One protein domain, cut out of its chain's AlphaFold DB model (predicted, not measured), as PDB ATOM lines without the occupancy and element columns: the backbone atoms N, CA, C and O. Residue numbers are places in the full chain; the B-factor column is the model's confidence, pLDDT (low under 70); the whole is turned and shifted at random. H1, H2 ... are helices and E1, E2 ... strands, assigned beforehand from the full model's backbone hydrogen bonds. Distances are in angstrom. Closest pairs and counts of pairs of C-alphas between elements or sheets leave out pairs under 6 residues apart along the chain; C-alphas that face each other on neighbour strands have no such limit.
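Overview. This is residues 9 to 67 of the 68 residues of an uncharacterized protein of Streptococcus parauberis (UniProt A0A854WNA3). A small, strongly twisted sheet of three strands, E1, E2 and E3, makes one part of the model, and residues 42 to 67 make a loose loop that leaves it at the end of E3, swings outward through the short helix H1 and folds back with the short helix H2 near the start of E1. E2 bends by 88 degrees at residue 25, and the two hairpins of the sheet, E1 with E2 and E2 with E3, point different ways; residues 47 to 53 stick out. The printed part has 59 residues with three named strands followed by two named helices, in the order E1 E2 E3 H1 H2. The sheet has the order E1, E2, E3, antiparallel throughout, and the class is mixed, helices and strands. The whole is only just loose, close to compact, with a radius of gyration of the C-alphas of 12.9 A, and it is only just flat, with spans of 33 by 31 by 17 A.

Arrangement. E1, residues 9 to 15, and E2, residues 22 to 32, are antiparallel neighbours and form a hairpin, with an angle of 123 degrees between their N-to-C directions. C-alphas 11 and 26 face each other at 4.3 A, and C-alphas 15 and 22 at 4.0 A. Across this pair N 10 and O 27 are 2.9 A apart and N 27 and O 10 are 2.8 A apart, within hydrogen-bond range. E2 and E3, residues 37 to 41, form the second hairpin, antiparallel at 120 degrees. Here C-alphas 32 and 37 face each other at 4.3 A, and N 28 and O 40 are within hydrogen-bond range at 2.8 A. The three strands are a meander, each strand the antiparallel neighbour of the one before; E1 and E3 are its edge strands and E2 is the inner strand. H1, residues 51 to 54, is not on the sheet and is apart from E1 and from E2. H2, residues 63 to 66, is not on the sheet either; it is apart from E2, E3 and H1. The closest C-alphas of E1 and H2 are those of Val 9 and Ala 66, 7.3 A apart. H1 and H2 are too short for a pair of O i and N i+4 inside them; in each the one pair of O i and N i+3 is within hydrogen-bond range.

Along the chain. E1 runs from Val 9, with its C-alpha at (20.839, -5.900, -29.378), to Asp 15, 17.3 A from first to last C-alpha. E2 runs from Ser 22 to Tyr 32, 20.3 A, and is the longest strand with 11 residues. E3 runs from Ile 37 to Arg 41, 11.9 A, and its last C-alpha is at (27.118, 1.064, -31.088). H1, from Asp 51 to Lys 54, and H2, from Trp 63 to Ala 66, have four residues each; C-alpha 66 is at (18.139, -4.196, -22.862).

Size, cuts and confidence. The two C-alphas farthest apart are those of Asn 34 and Asp 51, 36.0 A. The first and last printed C-alphas, those of Val 9 and Asn 67, are 8.0 A apart. The printed part has no cut. The link from E2 to E3 is tight, with 4 residues; those from E1 to E2, E3 to H1 and H1 to H2 are short, with 6, 9 and 8 residues. Residues 47 to 53, of which 51 to 53 belong to H1, stand free. The mean pLDDT of the printed part is 92.5, and no printed residue is under 70.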
ATOM      1  N   VAL A   9      19.389  -5.954 -29.570       91.75
ATOM      2  CA  VAL A   9      20.839  -5.900 -29.378       91.75
ATOM      3  C   VAL A   9      21.457  -7.109 -30.071       91.75
ATOM      4  O   VAL A   9      21.165  -8.253 -29.733       91.75
ATOM      5  N   LEU A  10      22.337  -6.858 -31.036       91.56
ATOM      6  CA  LEU A  10      23.109  -7.887 -31.726       91.56
ATOM      7  C   LEU A  10      24.578  -7.783 -31.325       91.56
ATOM      8  O   LEU A  10      25.109  -6.682 -31.198       91.56
ATOM      9  N   VAL A  11      25.260  -8.918 -31.187       91.50
ATOM     10  CA  VAL A  11      26.723  -8.961 -31.076       91.50
ATOM     11  C   VAL A  11      27.288  -9.197 -32.471       91.50
ATOM     12  O   VAL A  11      27.070 -10.254 -33.055       91.50
ATOM     13  N   SER A  12      28.005  -8.212 -33.012       90.19
ATOM     14  CA  SER A  12      28.589  -8.294 -34.355       90.19
ATOM     15  C   SER A  12      30.033  -7.822 -34.362       90.19
ATOM     16  O   SER A  12      30.428  -6.961 -33.568       90.19
ATOM     17  N   SER A  13      30.814  -8.345 -35.306       92.62
ATOM     18  CA  SER A  13      32.030  -7.667 -35.741       92.62
ATOM     19  C   SER A  13      31.638  -6.390 -36.481       92.62
ATOM     20  O   SER A  13      30.737  -6.411 -37.320       92.62
ATOM     21  N   ILE A  14      32.257  -5.267 -36.128       88.19
ATOM     22  CA  ILE A  14      32.029  -3.979 -36.783       88.19
ATOM     23  C   ILE A  14      33.385  -3.407 -37.161       88.19
ATOM     24  O   ILE A  14      34.214  -3.168 -36.271       88.19
ATOM     25  N   ASP A  15      33.559  -3.137 -38.446       90.31
ATOM     26  CA  ASP A  15      34.788  -2.585 -39.000       90.31
ATOM     27  C   ASP A  15      35.043  -1.154 -38.514       90.31
ATOM     28  O   ASP A  15      34.138  -0.393 -38.135       90.31
ATOM     29  N   TYR A  16      36.318  -0.794 -38.459       87.00
ATOM     30  CA  TYR A  16      36.734   0.586 -38.276       87.00
ATOM     31  C   TYR A  16      36.543   1.361 -39.582       87.00
ATOM     32  O   TYR A  16      36.648   0.810 -40.673       87.00
ATOM     33  N   ALA A  17      36.253   2.660 -39.471       85.44
ATOM     34  CA  ALA A  17      36.005   3.508 -40.640       85.44
ATOM     35  C   ALA A  17      37.241   3.661 -41.546       85.44
ATOM     36  O   ALA A  17      37.103   3.988 -42.717       85.44
ATOM     37  N   ASP A  18      38.434   3.420 -41.002       92.00
ATOM     38  CA  ASP A  18      39.716   3.445 -41.707       92.00
ATOM     39  C   ASP A  18      40.121   2.076 -42.287       92.00
ATOM     40  O   ASP A  18      41.230   1.934 -42.793       92.00
ATOM     41  N   ALA A  19      39.246   1.064 -42.202       90.38
ATOM     42  CA  ALA A  19      39.488  -0.309 -42.654       90.38
ATOM     43  C   ALA A  19      40.731  -0.992 -42.041       90.38
ATOM     44  O   ALA A  19      41.177  -2.027 -42.532       90.38
ATOM     45  N   THR A  20      41.276  -0.468 -40.938       95.75
ATOM     46  CA  THR A  20      42.466  -1.042 -40.279       95.75
ATOM     47  C   THR A  20      42.170  -2.324 -39.499       95.75
ATOM     48  O   THR A  20      43.080  -3.002 -39.026       95.75
ATOM     49  N   GLY A  21      40.892  -2.664 -39.342       94.62
ATOM     50  CA  GLY A  21      40.446  -3.854 -38.641       94.62
ATOM     51  C   GLY A  21      38.997  -3.741 -38.198       94.62
ATOM     52  O   GLY A  21      38.229  -2.909 -38.685       94.62
ATOM     53  N   SER A  22      38.636  -4.578 -37.235       93.19
ATOM     54  CA  SER A  22      37.278  -4.674 -36.725       93.19
ATOM     55  C   SER A  22      37.258  -4.900 -35.221       93.19
ATOM     56  O   SER A  22      38.273  -5.182 -34.576       93.19
ATOM     57  N   LYS A  23      36.074  -4.732 -34.634       91.81
ATOM     58  CA  LYS A  23      35.839  -5.011 -33.222       91.81
ATOM     59  C   LYS A  23      34.480  -5.645 -33.014       91.81
ATOM     60  O   LYS A  23      33.470  -5.053 -33.402       91.81
ATOM     61  N   ILE A  24      34.474  -6.777 -32.311       93.44
ATOM     62  CA  ILE A  24      33.256  -7.415 -31.812       93.44
ATOM     63  C   ILE A  24      32.669  -6.539 -30.707       93.44
ATOM     64  O   ILE A  24      33.344  -6.218 -29.725       93.44
ATOM     65  N   ARG A  25      31.424  -6.104 -30.892       91.19
ATOM     66  CA  ARG A  25      30.716  -5.269 -29.922       91.19
ATOM     67  C   ARG A  25      29.205  -5.456 -30.039       91.19
ATOM     68  O   ARG A  25      28.718  -5.705 -31.144       91.19
ATOM     69  N   PRO A  26      28.467  -5.308 -28.930       92.50
ATOM     70  CA  PRO A  26      27.023  -5.230 -28.998       92.50
ATOM     71  C   PRO A  26      26.600  -3.921 -29.687       92.50
ATOM     72  O   PRO A  26      27.249  -2.873 -29.544       92.50
ATOM     73  N   ALA A  27      25.519  -3.982 -30.457       93.06
ATOM     74  CA  ALA A  27      24.945  -2.846 -31.160       93.06
ATOM     75  C   ALA A  27      23.421  -2.990 -31.280       93.06
ATOM     76  O   ALA A  27      22.909  -4.082 -31.511       93.06
ATOM     77  N   VAL A  28      22.706  -1.879 -31.125       93.88
ATOM     78  CA  VAL A  28      21.242  -1.816 -31.208       93.88
ATOM     79  C   VAL A  28      20.832  -1.619 -32.660       93.88
ATOM     80  O   VAL A  28      21.281  -0.660 -33.290       93.88
ATOM     81  N   VAL A  29      19.970  -2.481 -33.192       93.88
ATOM     82  CA  VAL A  29      19.402  -2.336 -34.540       93.88
ATOM     83  C   VAL A  29      18.467  -1.133 -34.571       93.88
ATOM     84  O   VAL A  29      17.532  -1.050 -33.784       93.88
ATOM     85  N   VAL A  30      18.682  -0.201 -35.500       95.12
ATOM     86  CA  VAL A  30      17.786   0.961 -35.677       95.12
ATOM     87  C   VAL A  30      17.020   0.919 -36.990       95.12
ATOM     88  O   VAL A  30      15.948   1.502 -37.104       95.12
ATOM     89  N   ARG A  31      17.577   0.248 -37.997       95.06
ATOM     90  CA  ARG A  31      16.958   0.020 -39.302       95.06
ATOM     91  C   ARG A  31      17.728  -1.082 -40.008       95.06
ATOM     92  O   ARG A  31      18.941  -1.160 -39.849       95.06
ATOM     93  N   TYR A  32      17.065  -1.863 -40.840       94.44
ATOM     94  CA  TYR A  32      17.737  -2.784 -41.747       94.44
ATOM     95  C   TYR A  32      16.981  -2.877 -43.072       94.44
ATOM     96  O   TYR A  32      15.840  -2.423 -43.188       94.44
ATOM     97  N   ASN A  33      17.651  -3.417 -44.079       93.12
ATOM     98  CA  ASN A  33      17.070  -3.882 -45.331       93.12
ATOM     99  C   ASN A  33      17.851  -5.128 -45.789       93.12
ATOM    100  O   ASN A  33      18.602  -5.714 -45.011       93.12
ATOM    101  N   ASN A  34      17.687  -5.527 -47.047       91.19
ATOM    102  CA  ASN A  34      18.336  -6.716 -47.598       91.19
ATOM    103  C   ASN A  34      19.859  -6.570 -47.793       91.19
ATOM    104  O   ASN A  34      20.511  -7.554 -48.126       91.19
ATOM    105  N   GLU A  35      20.420  -5.372 -47.620       92.25
ATOM    106  CA  GLU A  35      21.826  -5.065 -47.904       92.25
ATOM    107  C   GLU A  35      22.603  -4.677 -46.640       92.25
ATOM    108  O   GLU A  35      23.734  -5.117 -46.447       92.25
ATOM    109  N   PHE A  36      22.004  -3.879 -45.753       90.31
ATOM    110  CA  PHE A  36      22.673  -3.379 -44.560       90.31
ATOM    111  C   PHE A  36      21.780  -3.372 -43.320       90.31
ATOM    112  O   PHE A  36      20.563  -3.183 -43.370       90.31
ATOM    113  N   ILE A  37      22.443  -3.476 -42.168       91.25
ATOM    114  CA  ILE A  37      21.871  -3.205 -40.852       91.25
ATOM    115  C   ILE A  37      22.503  -1.912 -40.351       91.25
ATOM    116  O   ILE A  37      23.719  -1.805 -40.194       91.25
ATOM    117  N   ARG A  38      21.673  -0.910 -40.073       93.12
ATOM    118  CA  ARG A  38      22.090   0.303 -39.381       93.12
ATOM    119  C   ARG A  38      21.936   0.082 -37.884       93.12
ATOM    120  O   ARG A  38      20.875  -0.339 -37.419       93.12
ATOM    121  N   THR A  39      22.977   0.419 -37.130       92.81
ATOM    122  CA  THR A  39      23.020   0.181 -35.683       92.81
ATOM    123  C   THR A  39      23.525   1.381 -34.888       92.81
ATOM    124  O   THR A  39      24.397   2.107 -35.371       92.81
ATOM    125  N   TYR A  40      23.097   1.513 -33.631       93.25
ATOM    126  CA  TYR A  40      23.826   2.282 -32.620       93.25
ATOM    127  C   TYR A  40      24.801   1.387 -31.862       93.25
ATOM    128  O   TYR A  40      24.452   0.304 -31.407       93.25
ATOM    129  N   ARG A  41      26.049   1.837 -31.731       91.75
ATOM    130  CA  ARG A  41      27.118   1.064 -31.088       91.75
ATOM    131  C   ARG A  41      27.122   1.334 -29.590       91.75
ATOM    132  O   ARG A  41      27.117   2.492 -29.184       91.75
ATOM    133  N   LEU A  42      27.216   0.276 -28.794       92.44
ATOM    134  CA  LEU A  42      27.299   0.377 -27.341       92.44
ATOM    135  C   LEU A  42      28.748   0.608 -26.892       92.44
ATOM    136  O   LEU A  42      29.709   0.185 -27.547       92.44
ATOM    137  N   THR A  43      28.927   1.304 -25.769       90.44
ATOM    138  CA  THR A  43      30.251   1.542 -25.193       90.44
ATOM    139  C   THR A  43      30.203   1.574 -23.672       90.44
ATOM    140  O   THR A  43      29.390   2.273 -23.090       90.44
ATOM    141  N   ILE A  44      31.145   0.878 -23.033       90.38
ATOM    142  CA  ILE A  44      31.415   1.005 -21.591       90.38
ATOM    143  C   ILE A  44      32.396   2.147 -21.282       90.38
ATOM    144  O   ILE A  44      32.691   2.437 -20.133       90.38
ATOM    145  N   LYS A  45      32.964   2.775 -22.321       92.00
ATOM    146  CA  LYS A  45      33.989   3.822 -22.195       92.00
ATOM    147  C   LYS A  45      33.390   5.222 -22.323       92.00
ATOM    148  O   LYS A  45      34.095   6.121 -22.774       92.00
ATOM    149  N   TYR A  46      32.097   5.390 -22.040       94.25
ATOM    150  CA  TYR A  46      31.422   6.683 -22.159       94.25
ATOM    151  C   TYR A  46      32.121   7.743 -21.301       94.25
ATOM    152  O   TYR A  46      32.469   8.800 -21.819       94.25
ATOM    153  N   GLU A  47      32.456   7.406 -20.051       95.25
ATOM    154  CA  GLU A  47      33.043   8.363 -19.107       95.25
ATOM    155  C   GLU A  47      34.374   8.970 -19.550       95.25
ATOM    156  O   GLU A  47      34.635  10.137 -19.273       95.25
ATOM    157  N   ASN A  48      35.163   8.227 -20.327       96.44
ATOM    158  CA  ASN A  48      36.492   8.647 -20.774       96.44
ATOM    159  C   ASN A  48      36.463   9.493 -22.064       96.44
ATOM    160  O   ASN A  48      37.506   9.722 -22.675       96.44
ATOM    161  N   LYS A  49      35.278   9.878 -22.549       94.81
ATOM    162  CA  LYS A  49      35.105  10.663 -23.782       94.81
ATOM    163  C   LYS A  49      35.021  12.156 -23.468       94.81
ATOM    164  O   LYS A  49      34.578  12.536 -22.392       94.81
ATOM    165  N   SER A  50      35.410  12.994 -24.429       96.94
ATOM    166  CA  SER A  50      35.214  14.445 -24.334       96.94
ATOM    167  C   SER A  50      33.731  14.811 -24.342       96.94
ATOM    168  O   SER A  50      32.921  14.069 -24.900       96.94
ATOM    169  N   ASP A  51      33.385  15.982 -23.807       97.44
ATOM    170  CA  ASP A  51      31.998  16.469 -23.748       97.44
ATOM    171  C   ASP A  51      31.341  16.532 -25.131       97.44
ATOM    172  O   ASP A  51      30.208  16.086 -25.315       97.44
ATOM    173  N   TYR A  52      32.095  16.983 -26.141       97.12
ATOM    174  CA  TYR A  52      31.651  16.961 -27.534       97.12
ATOM    175  C   TYR A  52      31.260  15.551 -27.984       97.12
ATOM    176  O   TYR A  52      30.182  15.353 -28.539       97.12
ATOM    177  N   ILE A  53      32.097  14.544 -27.717       94.75
ATOM    178  CA  ILE A  53      31.783  13.165 -28.090       94.75
ATOM    179  C   ILE A  53      30.616  12.631 -27.249       94.75
ATOM    180  O   ILE A  53      29.748  11.971 -27.812       94.75
ATOM    181  N   LYS A  54      30.572  12.908 -25.938       95.94
ATOM    182  CA  LYS A  54      29.491  12.484 -25.032       95.94
ATOM    183  C   LYS A  54      28.121  12.977 -25.517       95.94
ATOM    184  O   LYS A  54      27.184  12.185 -25.530       95.94
ATOM    185  N   SER A  55      28.035  14.204 -26.042       96.25
ATOM    186  CA  SER A  55      26.801  14.784 -26.613       96.25
ATOM    187  C   SER A  55      26.168  13.982 -27.762       96.25
ATOM    188  O   SER A  55      25.007  14.194 -28.094       96.25
ATOM    189  N   GLN A  56      26.924  13.074 -28.389       94.62
ATOM    190  CA  GLN A  56      26.463  12.247 -29.507       94.62
ATOM    191  C   GLN A  56      25.932  10.874 -29.059       94.62
ATOM    192  O   GLN A  56      25.562  10.056 -29.903       94.62
ATOM    193  N   TYR A  57      25.954  10.579 -27.756       95.12
ATOM    194  CA  TYR A  57      25.486   9.313 -27.195       95.12
ATOM    195  C   TYR A  57      24.109   9.469 -26.555       95.12
ATOM    196  O   TYR A  57      23.739  10.531 -26.063       95.12
ATOM    197  N   LEU A  58      23.374   8.362 -26.549       93.69
ATOM    198  CA  LEU A  58      22.141   8.194 -25.795       93.69
ATOM    199  C   LEU A  58      22.424   7.280 -24.603       93.69
ATOM    200  O   LEU A  58      23.179   6.311 -24.732       93.69
ATOM    201  N   GLU A  59      21.820   7.588 -23.460       93.38
ATOM    202  CA  GLU A  59      21.917   6.766 -22.257       93.38
ATOM    203  C   GLU A  59      20.975   5.558 -22.337       93.38
ATOM    204  O   GLU A  59      19.840   5.655 -22.811       93.38
ATOM    205  N   ILE A  60      21.448   4.410 -21.849       92.19
ATOM    206  CA  ILE A  60      20.597   3.243 -21.613       92.19
ATOM    207  C   ILE A  60      19.917   3.447 -20.265       92.19
ATOM    208  O   ILE A  60      20.561   3.379 -19.222       92.19
ATOM    209  N   ILE A  61      18.610   3.686 -20.301       94.00
ATOM    210  CA  ILE A  61      17.812   3.961 -19.100       94.00
ATOM    211  C   ILE A  61      17.297   2.692 -18.403       94.00
ATOM    212  O   ILE A  61      16.922   2.746 -17.238       94.00
ATOM    213  N   ASP A  62      17.273   1.554 -19.103       91.75
ATOM    214  CA  ASP A  62      16.786   0.270 -18.586       91.75
ATOM    215  C   ASP A  62      17.676  -0.872 -19.093       91.75
ATOM    216  O   ASP A  62      17.510  -1.394 -20.200       91.75
ATOM    217  N   TRP A  63      18.668  -1.220 -18.276       90.25
ATOM    218  CA  TRP A  63      19.675  -2.234 -18.589       90.25
ATOM    219  C   TRP A  63      19.092  -3.649 -18.617       90.25
ATOM    220  O   TRP A  63      19.388  -4.421 -19.527       90.25
ATOM    221  N   ALA A  64      18.184  -3.958 -17.686       90.25
ATOM    222  CA  ALA A  64      17.538  -5.265 -17.610       90.25
ATOM    223  C   ALA A  64      16.683  -5.537 -18.855       90.25
ATOM    224  O   ALA A  64      16.780  -6.609 -19.451       90.25
ATOM    225  N   LYS A  65      15.896  -4.549 -19.304       88.19
ATOM    226  CA  LYS A  65      15.114  -4.660 -20.544       88.19
ATOM    227  C   LYS A  65      15.994  -4.755 -21.790       88.19
ATOM    228  O   LYS A  65      15.606  -5.409 -22.755       88.19
ATOM    229  N   ALA A  66      17.163  -4.114 -21.778       85.75
ATOM    230  CA  ALA A  66      18.139  -4.196 -22.862       85.75
ATOM    231  C   ALA A  66      18.931  -5.517 -22.877       85.75
ATOM    232  O   ALA A  66      19.643  -5.771 -23.850       85.75
ATOM    233  N   ASN A  67      18.792  -6.350 -21.838       84.12
ATOM    234  CA  ASN A  67      19.545  -7.587 -21.644       84.12
ATOM    235  C   ASN A  67      21.074  -7.354 -21.645       84.12
ATOM    236  O   ASN A  67      21.820  -8.081 -22.307       84.12
TER     237      ASN A  67